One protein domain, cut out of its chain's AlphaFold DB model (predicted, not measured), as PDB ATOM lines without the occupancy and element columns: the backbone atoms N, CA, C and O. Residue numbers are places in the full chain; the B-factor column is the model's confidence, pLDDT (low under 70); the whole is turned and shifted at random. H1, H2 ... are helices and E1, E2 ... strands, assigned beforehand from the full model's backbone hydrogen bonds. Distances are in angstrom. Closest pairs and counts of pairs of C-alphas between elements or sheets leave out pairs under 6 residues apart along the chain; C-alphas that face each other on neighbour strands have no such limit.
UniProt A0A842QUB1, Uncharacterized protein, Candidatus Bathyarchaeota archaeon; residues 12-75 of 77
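AT A GLANCE: This is residues 12 to 75 of the 77 residues of an uncharacterized protein of Candidatus Bathyarchaeota archaeon (UniProt A0A842QUB1). A small antiparallel sheet of three strands has one short helix, H1, packed over E1 at one end of the sheet, while a second helix, H2, only grazes the sheet with its residues 64 to 66, and residues 67 to 75, of which 67 to 73 belong to H2, stick out as a free arm. The 64 printed residues hold two named helices and three named strands in the order H1 E1 E2 E3 H2, a mixed class. The sheet, order E1 - E2 - E3, is a meander, each strand the antiparallel neighbour of the one before. The whole is flat, 35 by 35 by 19 A, and only just loose, close to compact, with a radius of gyration of the C-alphas of 13.3 A.

HOW THE PARTS SIT: Start at inner strand E2, residues 37 to 44. It forms a hairpin with E1, residues 22 to 28, at 148 degrees; look at N 23 and O 41, 2.8 A apart. Its other hairpin is with E3, residues 48 to 52, at 165 degrees, where N 42 and O 50 are 2.9 A apart. H1, residues 12 to 20, is on the sheet at a height of 7.3 A, over E1 and along the strands, at 22 degrees to E1 on the local plane; the closest C-alphas of H1 and E1 are those of Leu 17 and Val 23, 6.1 A apart. H2, residues 64 to 73, only grazes the sheet with its residues 64 to 66; its closest C-alpha pair with E3 is Pro 64 and Asp 52, 7.9 A. H1 and H2 are apart. In both helices every O i to N i+4 pair is within hydrogen-bond range.

IN THESE COORDINATES: Find C-alpha 12 at (4.420, 50.348, 147.316); from there H1 runs 12.1 A to residue 20. E1 measures 17.0 A, E2 20.5 A and E3 12.6 A. H2 runs 14.5 A to C-alpha 73 at (-15.728, 28.468, 125.816).

THE WHOLE: The C-alphas of Ile 12 and Gln 75, the two farthest apart, are 40.9 A apart. The printed part has no cut. The link from E3 to H2, 11 residues, is long. Confidence is under 70 at residues 12 to 15 and 73 to 75.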
ATOM      1  N   ILE A  12       3.910  49.408 148.325       66.56
ATOM      2  CA  ILE A  12       4.420  50.348 147.316       66.56
ATOM      3  C   ILE A  12       4.302  49.777 145.895       66.56
ATOM      4  O   ILE A  12       3.952  50.499 144.968       66.56
ATOM      5  N   GLU A  13       4.554  48.484 145.707       69.62
ATOM      6  CA  GLU A  13       4.380  47.814 144.416       69.62
ATOM      7  C   GLU A  13       2.893  47.712 144.045       69.62
ATOM      8  O   GLU A  13       2.562  47.840 142.871       69.62
ATOM      9  N   ARG A  14       1.971  47.621 145.022       69.56
ATOM     10  CA  ARG A  14       0.524  47.771 144.756       69.56
ATOM     11  C   ARG A  14       0.179  49.165 144.240       69.56
ATOM     12  O   ARG A  14      -0.623  49.281 143.320       69.56
ATOM     13  N   LEU A  15       0.795  50.206 144.801       68.94
ATOM     14  CA  LEU A  15       0.599  51.578 144.328       68.94
ATOM     15  C   LEU A  15       1.140  51.752 142.900       68.94
ATOM     16  O   LEU A  15       0.456  52.298 142.040       68.94
ATOM     17  N   LYS A  16       2.336  51.215 142.620       70.50
ATOM     18  CA  LYS A  16       2.927  51.212 141.271       70.50
ATOM     19  C   LYS A  16       2.076  50.433 140.269       70.50
ATOM     20  O   LYS A  16       1.899  50.900 139.151       70.50
ATOM     21  N   LEU A  17       1.491  49.307 140.675       77.38
ATOM     22  CA  LEU A  17       0.539  48.558 139.852       77.38
ATOM     23  C   LEU A  17      -0.702  49.377 139.492       77.38
ATOM     24  O   LEU A  17      -1.190  49.265 138.374       77.38
ATOM     25  N   GLN A  18      -1.218  50.192 140.417       73.06
ATOM     26  CA  GLN A  18      -2.369  51.053 140.130       73.06
ATOM     27  C   GLN A  18      -2.038  52.195 139.160       73.06
ATOM     28  O   GLN A  18      -2.943  52.664 138.481       73.06
ATOM     29  N   LEU A  19      -0.774  52.625 139.085       73.00
ATOM     30  CA  LEU A  19      -0.334  53.742 138.243       73.00
ATOM     31  C   LEU A  19       0.174  53.292 136.863       73.00
ATOM     32  O   LEU A  19      -0.243  53.848 135.854       73.00
ATOM     33  N   ASN A  20       1.042  52.276 136.810       74.69
ATOM     34  CA  ASN A  20       1.690  51.805 135.576       74.69
ATOM     35  C   ASN A  20       1.026  50.557 134.969       74.69
ATOM     36  O   ASN A  20       1.380  50.145 133.867       74.69
ATOM     37  N   GLY A  21       0.108  49.908 135.689       79.19
ATOM     38  CA  GLY A  21      -0.565  48.681 135.251       79.19
ATOM     39  C   GLY A  21       0.245  47.393 135.455       79.19
ATOM     40  O   GLY A  21      -0.359  46.335 135.641       79.19
ATOM     41  N   TYR A  22       1.580  47.467 135.494       84.56
ATOM     42  CA  TYR A  22       2.476  46.326 135.715       84.56
ATOM     43  C   TYR A  22       3.762  46.713 136.475       84.56
ATOM     44  O   TYR A  22       4.139  47.885 136.543       84.56
ATOM     45  N   VAL A  23       4.426  45.724 137.077       87.25
ATOM     46  CA  VAL A  23       5.659  45.851 137.868       87.25
ATOM     47  C   VAL A  23       6.578  44.671 137.557       87.25
ATOM     48  O   VAL A  23       6.128  43.532 137.533       87.25
ATOM     49  N   TYR A  24       7.863  44.932 137.329       87.38
ATOM     50  CA  TYR A  24       8.876  43.882 137.187       87.38
ATOM     51  C   TYR A  24       9.094  43.143 138.512       87.38
ATOM     52  O   TYR A  24       9.206  43.791 139.553       87.38
ATOM     53  N   VAL A  25       9.163  41.810 138.469       86.38
ATOM     54  CA  VAL A  25       9.340  40.966 139.660       86.38
ATOM     55  C   VAL A  25      10.732  40.349 139.683       86.38
ATOM     56  O   VAL A  25      11.491  40.591 140.618       86.38
ATOM     57  N   GLU A  26      11.052  39.533 138.682       86.44
ATOM     58  CA  GLU A  26      12.303  38.774 138.620       86.44
ATOM     59  C   GLU A  26      12.537  38.204 137.219       86.44
ATOM     60  O   GLU A  26      11.587  37.975 136.466       86.44
ATOM     61  N   ASP A  27      13.791  37.896 136.903       88.81
ATOM     62  CA  ASP A  27      14.138  37.091 135.737       88.81
ATOM     63  C   ASP A  27      14.155  35.619 136.128       88.81
ATOM     64  O   ASP A  27      14.829  35.213 137.077       88.81
ATOM     65  N   ARG A  28      13.423  34.792 135.380       86.56
ATOM     66  CA  ARG A  28      13.433  33.343 135.580       86.56
ATOM     67  C   ARG A  28      14.176  32.671 134.449       86.56
ATOM     68  O   ARG A  28      13.930  32.941 133.275       86.56
ATOM     69  N   PHE A  29      15.054  31.751 134.812       87.75
ATOM     70  CA  PHE A  29      15.703  30.854 133.872       87.75
ATOM     71  C   PHE A  29      15.125  29.451 134.027       87.75
ATOM     72  O   PHE A  29      14.908  28.976 135.145       87.75
ATOM     73  N   LYS A  30      14.884  28.786 132.900       84.19
ATOM     74  CA  LYS A  30      14.480  27.386 132.855       84.19
ATOM     75  C   LYS A  30      15.393  26.647 131.890       84.19
ATOM     76  O   LYS A  30      15.749  27.174 130.839       84.19
ATOM     77  N   GLU A  31      15.743  25.419 132.245       82.44
ATOM     78  CA  GLU A  31      16.528  24.543 131.381       82.44
ATOM     79  C   GLU A  31      15.810  24.363 130.029       82.44
ATOM     80  O   GLU A  31      14.622  24.032 129.981       82.44
ATOM     81  N   GLY A  32      16.511  24.677 128.934       83.44
ATOM     82  CA  GLY A  32      15.949  24.740 127.579       83.44
ATOM     83  C   GLY A  32      15.617  26.150 127.070       83.44
ATOM     84  O   GLY A  32      15.272  26.298 125.897       83.44
ATOM     85  N   TRP A  33      15.739  27.195 127.894       82.44
ATOM     86  CA  TRP A  33      15.658  28.587 127.438       82.44
ATOM     87  C   TRP A  33      17.039  29.114 127.040       82.44
ATOM     88  O   TRP A  33      18.037  28.818 127.691       82.44
ATOM     89  N   LYS A  34      17.099  29.902 125.956       82.12
ATOM     90  CA  LYS A  34      18.349  30.545 125.509       82.12
ATOM     91  C   LYS A  34      18.805  31.654 126.460       82.12
ATOM     92  O   LYS A  34      19.998  31.916 126.554       82.12
ATOM     93  N   GLU A  35      17.862  32.283 127.151       85.25
ATOM     94  CA  GLU A  35      18.081  33.430 128.027       85.25
ATOM     95  C   GLU A  35      17.077  33.429 129.186       85.25
ATOM     96  O   GLU A  35      16.070  32.713 129.167       85.25
ATOM     97  N   SER A  36      17.376  34.206 130.225       87.38
ATOM     98  CA  SER A  36      16.466  34.424 131.343       87.38
ATOM     99  C   SER A  36      15.303  35.313 130.909       87.38
ATOM    100  O   SER A  36      15.519  36.365 130.311       87.38
ATOM    101  N   ILE A  37      14.074  34.908 131.227       88.31
ATOM    102  CA  ILE A  37      12.873  35.630 130.809       88.31
ATOM    103  C   ILE A  37      12.366  36.511 131.958       88.31
ATOM    104  O   ILE A  37      12.092  35.989 133.052       88.31
ATOM    105  N   PRO A  38      12.170  37.819 131.716       89.62
ATOM    106  CA  PRO A  38      11.658  38.736 132.721       89.62
ATOM    107  C   PRO A  38      10.180  38.467 133.008       89.62
ATOM    108  O   PRO A  38       9.343  38.438 132.104       89.62
ATOM    109  N   HIS A  39       9.855  38.290 134.285       89.06
ATOM    110  CA  HIS A  39       8.490  38.134 134.773       89.06
ATOM    111  C   HIS A  39       7.982  39.438 135.387       89.06
ATOM    112  O   HIS A  39       8.670  40.111 136.159       89.06
ATOM    113  N   TYR A  40       6.729  39.756 135.083       89.31
ATOM    114  CA  TYR A  40       6.049  40.963 135.518       89.31
ATOM    115  C   TYR A  40       4.772  40.610 136.271       89.31
ATOM    116  O   TYR A  40       3.981  39.767 135.853       89.31
ATOM    117  N   ALA A  41       4.543  41.300 137.378       87.81
ATOM    118  CA  ALA A  41       3.262  41.329 138.044       87.81
ATOM    119  C   ALA A  41       2.363  42.368 137.378       87.81
ATOM    120  O   ALA A  41       2.792  43.493 137.142       87.81
ATOM    121  N   PHE A  42       1.100  42.041 137.138       87.62
ATOM    122  CA  PHE A  42       0.106  43.002 136.664       87.62
ATOM    123  C   PHE A  42      -1.277  42.672 137.219       87.62
ATOM    124  O   PHE A  42      -1.526  41.575 137.729       87.62
ATOM    125  N   LYS A  43      -2.183  43.652 137.172       86.56
ATOM    126  CA  LYS A  43      -3.546  43.491 137.689       86.56
ATOM    127  C   LYS A  43      -4.500  43.104 136.561       86.56
ATOM    128  O   LYS A  43      -4.877  43.934 135.742       86.56
ATOM    129  N   CYS A  44      -4.956  41.858 136.573       85.62
ATOM    130  CA  CYS A  44      -6.108  41.423 135.799       85.62
ATOM    131  C   CYS A  44      -7.407  41.939 136.456       85.62
ATOM    132  O   CYS A  44      -7.583  41.777 137.669       85.62
ATOM    133  N   PRO A  45      -8.354  42.517 135.692       83.94
ATOM    134  CA  PRO A  45      -9.630  42.986 136.237       83.94
ATOM    135  C   PRO A  45     -10.517  41.852 136.774       83.94
ATOM    136  O   PRO A  45     -11.289  42.090 137.697       83.94
ATOM    137  N   LYS A  46     -10.392  40.630 136.234       86.88
ATOM    138  CA  LYS A  46     -11.179  39.455 136.649       86.88
ATOM    139  C   LYS A  46     -10.495  38.637 137.747       86.88
ATOM    140  O   LYS A  46     -11.137  38.240 138.711       86.88
ATOM    141  N   HIS A  47      -9.190  38.392 137.609       85.50
ATOM    142  CA  HIS A  47      -8.459  37.437 138.456       85.50
ATOM    143  C   HIS A  47      -7.507  38.082 139.470       85.50
ATOM    144  O   HIS A  47      -6.846  37.369 140.224       85.50
ATOM    145  N   GLY A  48      -7.434  39.415 139.513       84.12
ATOM    146  CA  GLY A  48      -6.586  40.148 140.449       84.12
ATOM    147  C   GLY A  48      -5.121  40.205 140.020       84.12
ATOM    148  O   GLY A  48      -4.806  40.285 138.836       84.12
ATOM    149  N   ILE A  49      -4.210  40.234 140.992       85.38
ATOM    150  CA  ILE A  49      -2.769  40.335 140.730       85.38
ATOM    151  C   ILE A  49      -2.239  38.973 140.290       85.38
ATOM    152  O   ILE A  49      -2.383  37.985 141.011       85.38
ATOM    153  N   ILE A  50      -1.579  38.948 139.141       86.81
ATOM    154  CA  ILE A  50      -0.944  37.762 138.569       86.81
ATOM    155  C   ILE A  50       0.479  38.092 138.125       86.81
ATOM    156  O   ILE A  50       0.796  39.260 137.917       86.81
ATOM    157  N   ILE A  51       1.325  37.068 138.006       87.94
ATOM    158  CA  ILE A  51       2.711  37.191 137.548       87.94
ATOM    159  C   ILE A  51       2.849  36.363 136.278       87.94
ATOM    160  O   ILE A  51       2.581  35.162 136.314       87.94
ATOM    161  N   ASP A  52       3.259  36.999 135.189       88.88
ATOM    162  CA  ASP A  52       3.519  36.337 133.914       88.88
ATOM    163  C   ASP A  52       4.607  37.089 133.133       88.88
ATOM    164  O   ASP A  52       5.014  38.189 133.512       88.88
ATOM    165  N   TYR A  53       5.096  36.494 132.055       88.69
ATOM    166  CA  TYR A  53       6.058  37.113 131.151       88.69
ATOM    167  C   TYR A  53       5.395  37.536 129.830       88.69
ATOM    168  O   TYR A  53       4.292  37.088 129.514       88.69
ATOM    169  N   PRO A  54       6.020  38.430 129.047       88.06
ATOM    170  CA  PRO A  54       5.468  38.864 127.772       88.06
ATOM    171  C   PRO A  54       5.464  37.718 126.753       88.06
ATOM    172  O   PRO A  54       6.507  37.147 126.433       88.06
ATOM    173  N   HIS A  55       4.291  37.401 126.210       83.75
ATOM    174  CA  HIS A  55       4.135  36.311 125.249       83.75
ATOM    175  C   HIS A  55       4.140  36.826 123.802       83.75
ATOM    176  O   HIS A  55       3.564  37.868 123.474       83.75
ATOM    177  N   GLY A  56       4.754  36.039 122.912       80.62
ATOM    178  CA  GLY A  56       4.699  36.217 121.458       80.62
ATOM    179  C   GLY A  56       5.519  37.387 120.896       80.62
ATOM    180  O   GLY A  56       6.258  38.074 121.599       80.62
ATOM    181  N   TYR A  57       5.372  37.618 119.587       78.94
ATOM    182  CA  TYR A  57       6.093  38.670 118.853       78.94
ATOM    183  C   TYR A  57       5.775  40.081 119.375       78.94
ATOM    184  O   TYR A  57       6.647  40.936 119.440       78.94
ATOM    185  N   ASN A  58       4.531  40.296 119.812       83.12
ATOM    186  CA  ASN A  58       4.056  41.589 120.303       83.12
ATOM    187  C   ASN A  58       4.385  41.852 121.781       83.12
ATOM    188  O   ASN A  58       3.980  42.895 122.287       83.12
ATOM    189  N   GLN A  59       5.053  40.916 122.472       84.12
ATOM    190  CA  GLN A  59       5.478  41.058 123.870       84.12
ATOM    191  C   GLN A  59       4.337  41.552 124.783       84.12
ATOM    192  O   GLN A  59       4.485  42.511 125.541       84.12
ATOM    193  N   ARG A  60       3.161  40.917 124.684       85.19
ATOM    194  CA  ARG A  60       1.981  41.306 125.470       85.19
ATOM    195  C   ARG A  60       1.918  40.527 126.777       85.19
ATOM    196  O   ARG A  60       2.147  39.321 126.796       85.19
ATOM    197  N   LEU A  61       1.562  41.228 127.851       86.12
ATOM    198  CA  LEU A  61       1.197  40.617 129.126       86.12
ATOM    199  C   LEU A  61      -0.291  40.270 129.089       86.12
ATOM    200  O   LEU A  61      -1.141  41.159 129.027       86.12
ATOM    201  N   GLU A  62      -0.602  38.980 129.112       87.56
ATOM    202  CA  GLU A  62      -1.971  38.467 129.048       87.56
ATOM    203  C   GLU A  62      -2.252  37.588 130.260       87.56
ATOM    204  O   GLU A  62      -1.387  36.849 130.716       87.56
ATOM    205  N   CYS A  63      -3.462  37.679 130.819       88.25
ATOM    206  CA  CYS A  63      -3.819  36.851 131.963       88.25
ATOM    207  C   CYS A  63      -3.998  35.396 131.507       88.25
ATOM    208  O   CYS A  63      -4.937  35.132 130.749       88.25
ATOM    209  N   PRO A  64      -3.187  34.437 131.996       86.81
ATOM    210  CA  PRO A  64      -3.277  33.052 131.548       86.81
ATOM    211  C   PRO A  64      -4.633  32.434 131.904       86.81
ATOM    212  O   PRO A  64      -5.169  31.659 131.122       86.81
ATOM    213  N   LYS A  65      -5.244  32.857 133.020       87.50
ATOM    214  CA  LYS A  65      -6.586  32.418 133.427       87.50
ATOM    215  C   LYS A  65      -7.678  32.926 132.487       87.50
ATOM    216  O   LYS A  65      -8.550  32.158 132.111       87.50
ATOM    217  N   CYS A  66      -7.619  34.195 132.062       88.81
ATOM    218  CA  CYS A  66      -8.555  34.707 131.053       88.81
ATOM    219  C   CYS A  66      -8.404  33.945 129.735       88.81
ATOM    220  O   CYS A  66      -9.400  33.559 129.133       88.81
ATOM    221  N   ARG A  67      -7.160  33.698 129.313       86.44
ATOM    222  CA  ARG A  67      -6.870  32.965 128.080       86.44
ATOM    223  C   ARG A  67      -7.362  31.519 128.138       86.44
ATOM    224  O   ARG A  67      -7.811  30.982 127.128       86.44
ATOM    225  N   GLU A  68      -7.252  30.872 129.293       87.69
ATOM    226  CA  GLU A  68      -7.787  29.529 129.518       87.69
ATOM    227  C   GLU A  68      -9.315  29.528 129.408       87.69
ATOM    228  O   GLU A  68      -9.847  28.783 128.590       87.69
ATOM    229  N   GLU A  69     -10.000  30.439 130.110       88.81
ATOM    230  CA  GLU A  69     -11.460  30.609 130.037       88.81
ATOM    231  C   GLU A  69     -11.948  30.824 128.593       88.81
ATOM    232  O   GLU A  69     -12.894  30.174 128.149       88.81
ATOM    233  N   GLU A  70     -11.282  31.692 127.825       83.38
ATOM    234  CA  GLU A  70     -11.613  31.934 126.414       83.38
ATOM    235  C   GLU A  70     -11.446  30.687 125.535       83.38
ATOM    236  O   GLU A  70     -12.190  30.507 124.569       83.38
ATOM    237  N   ASN A  71     -10.478  29.821 125.843       76.81
ATOM    238  CA  ASN A  71     -10.277  28.575 125.107       76.81
ATOM    239  C   ASN A  71     -11.275  27.489 125.510       76.81
ATOM    240  O   ASN A  71     -11.670  26.700 124.652       76.81
ATOM    241  N   THR A  72     -11.709  27.447 126.772       74.62
ATOM    242  CA  THR A  72     -12.732  26.495 127.228       74.62
ATOM    243  C   THR A  72     -14.079  26.779 126.567       74.62
ATOM    244  O   THR A  72     -14.724  25.854 126.077       74.62
ATOM    245  N   VAL A  73     -14.467  28.057 126.461       68.81
ATOM    246  CA  VAL A  73     -15.728  28.468 125.816       68.81
ATOM    247  C   VAL A  73     -15.773  28.051 124.342       68.81
ATOM    248  O   VAL A  73     -16.825  27.655 123.852       68.81
ATOM    249  N   LYS A  74     -14.638  28.068 123.634       61.12
ATOM    250  CA  LYS A  74     -14.558  27.679 122.213       61.12
ATOM    251  C   LYS A  74     -14.734  26.181 121.950       61.12
ATOM    252  O   LYS A  74     -14.935  25.811 120.803       61.12
ATOM    253  N   GLN A  75     -14.625  25.327 122.967       59.41
ATOM    254  CA  GLN A  75     -14.767  23.871 122.810       59.41
ATOM    255  C   GLN A  75     -16.187  23.369 123.101       59.41
ATOM    256  O   GLN A  75     -16.451  22.180 122.954       59.41
TER     257      GLN A  75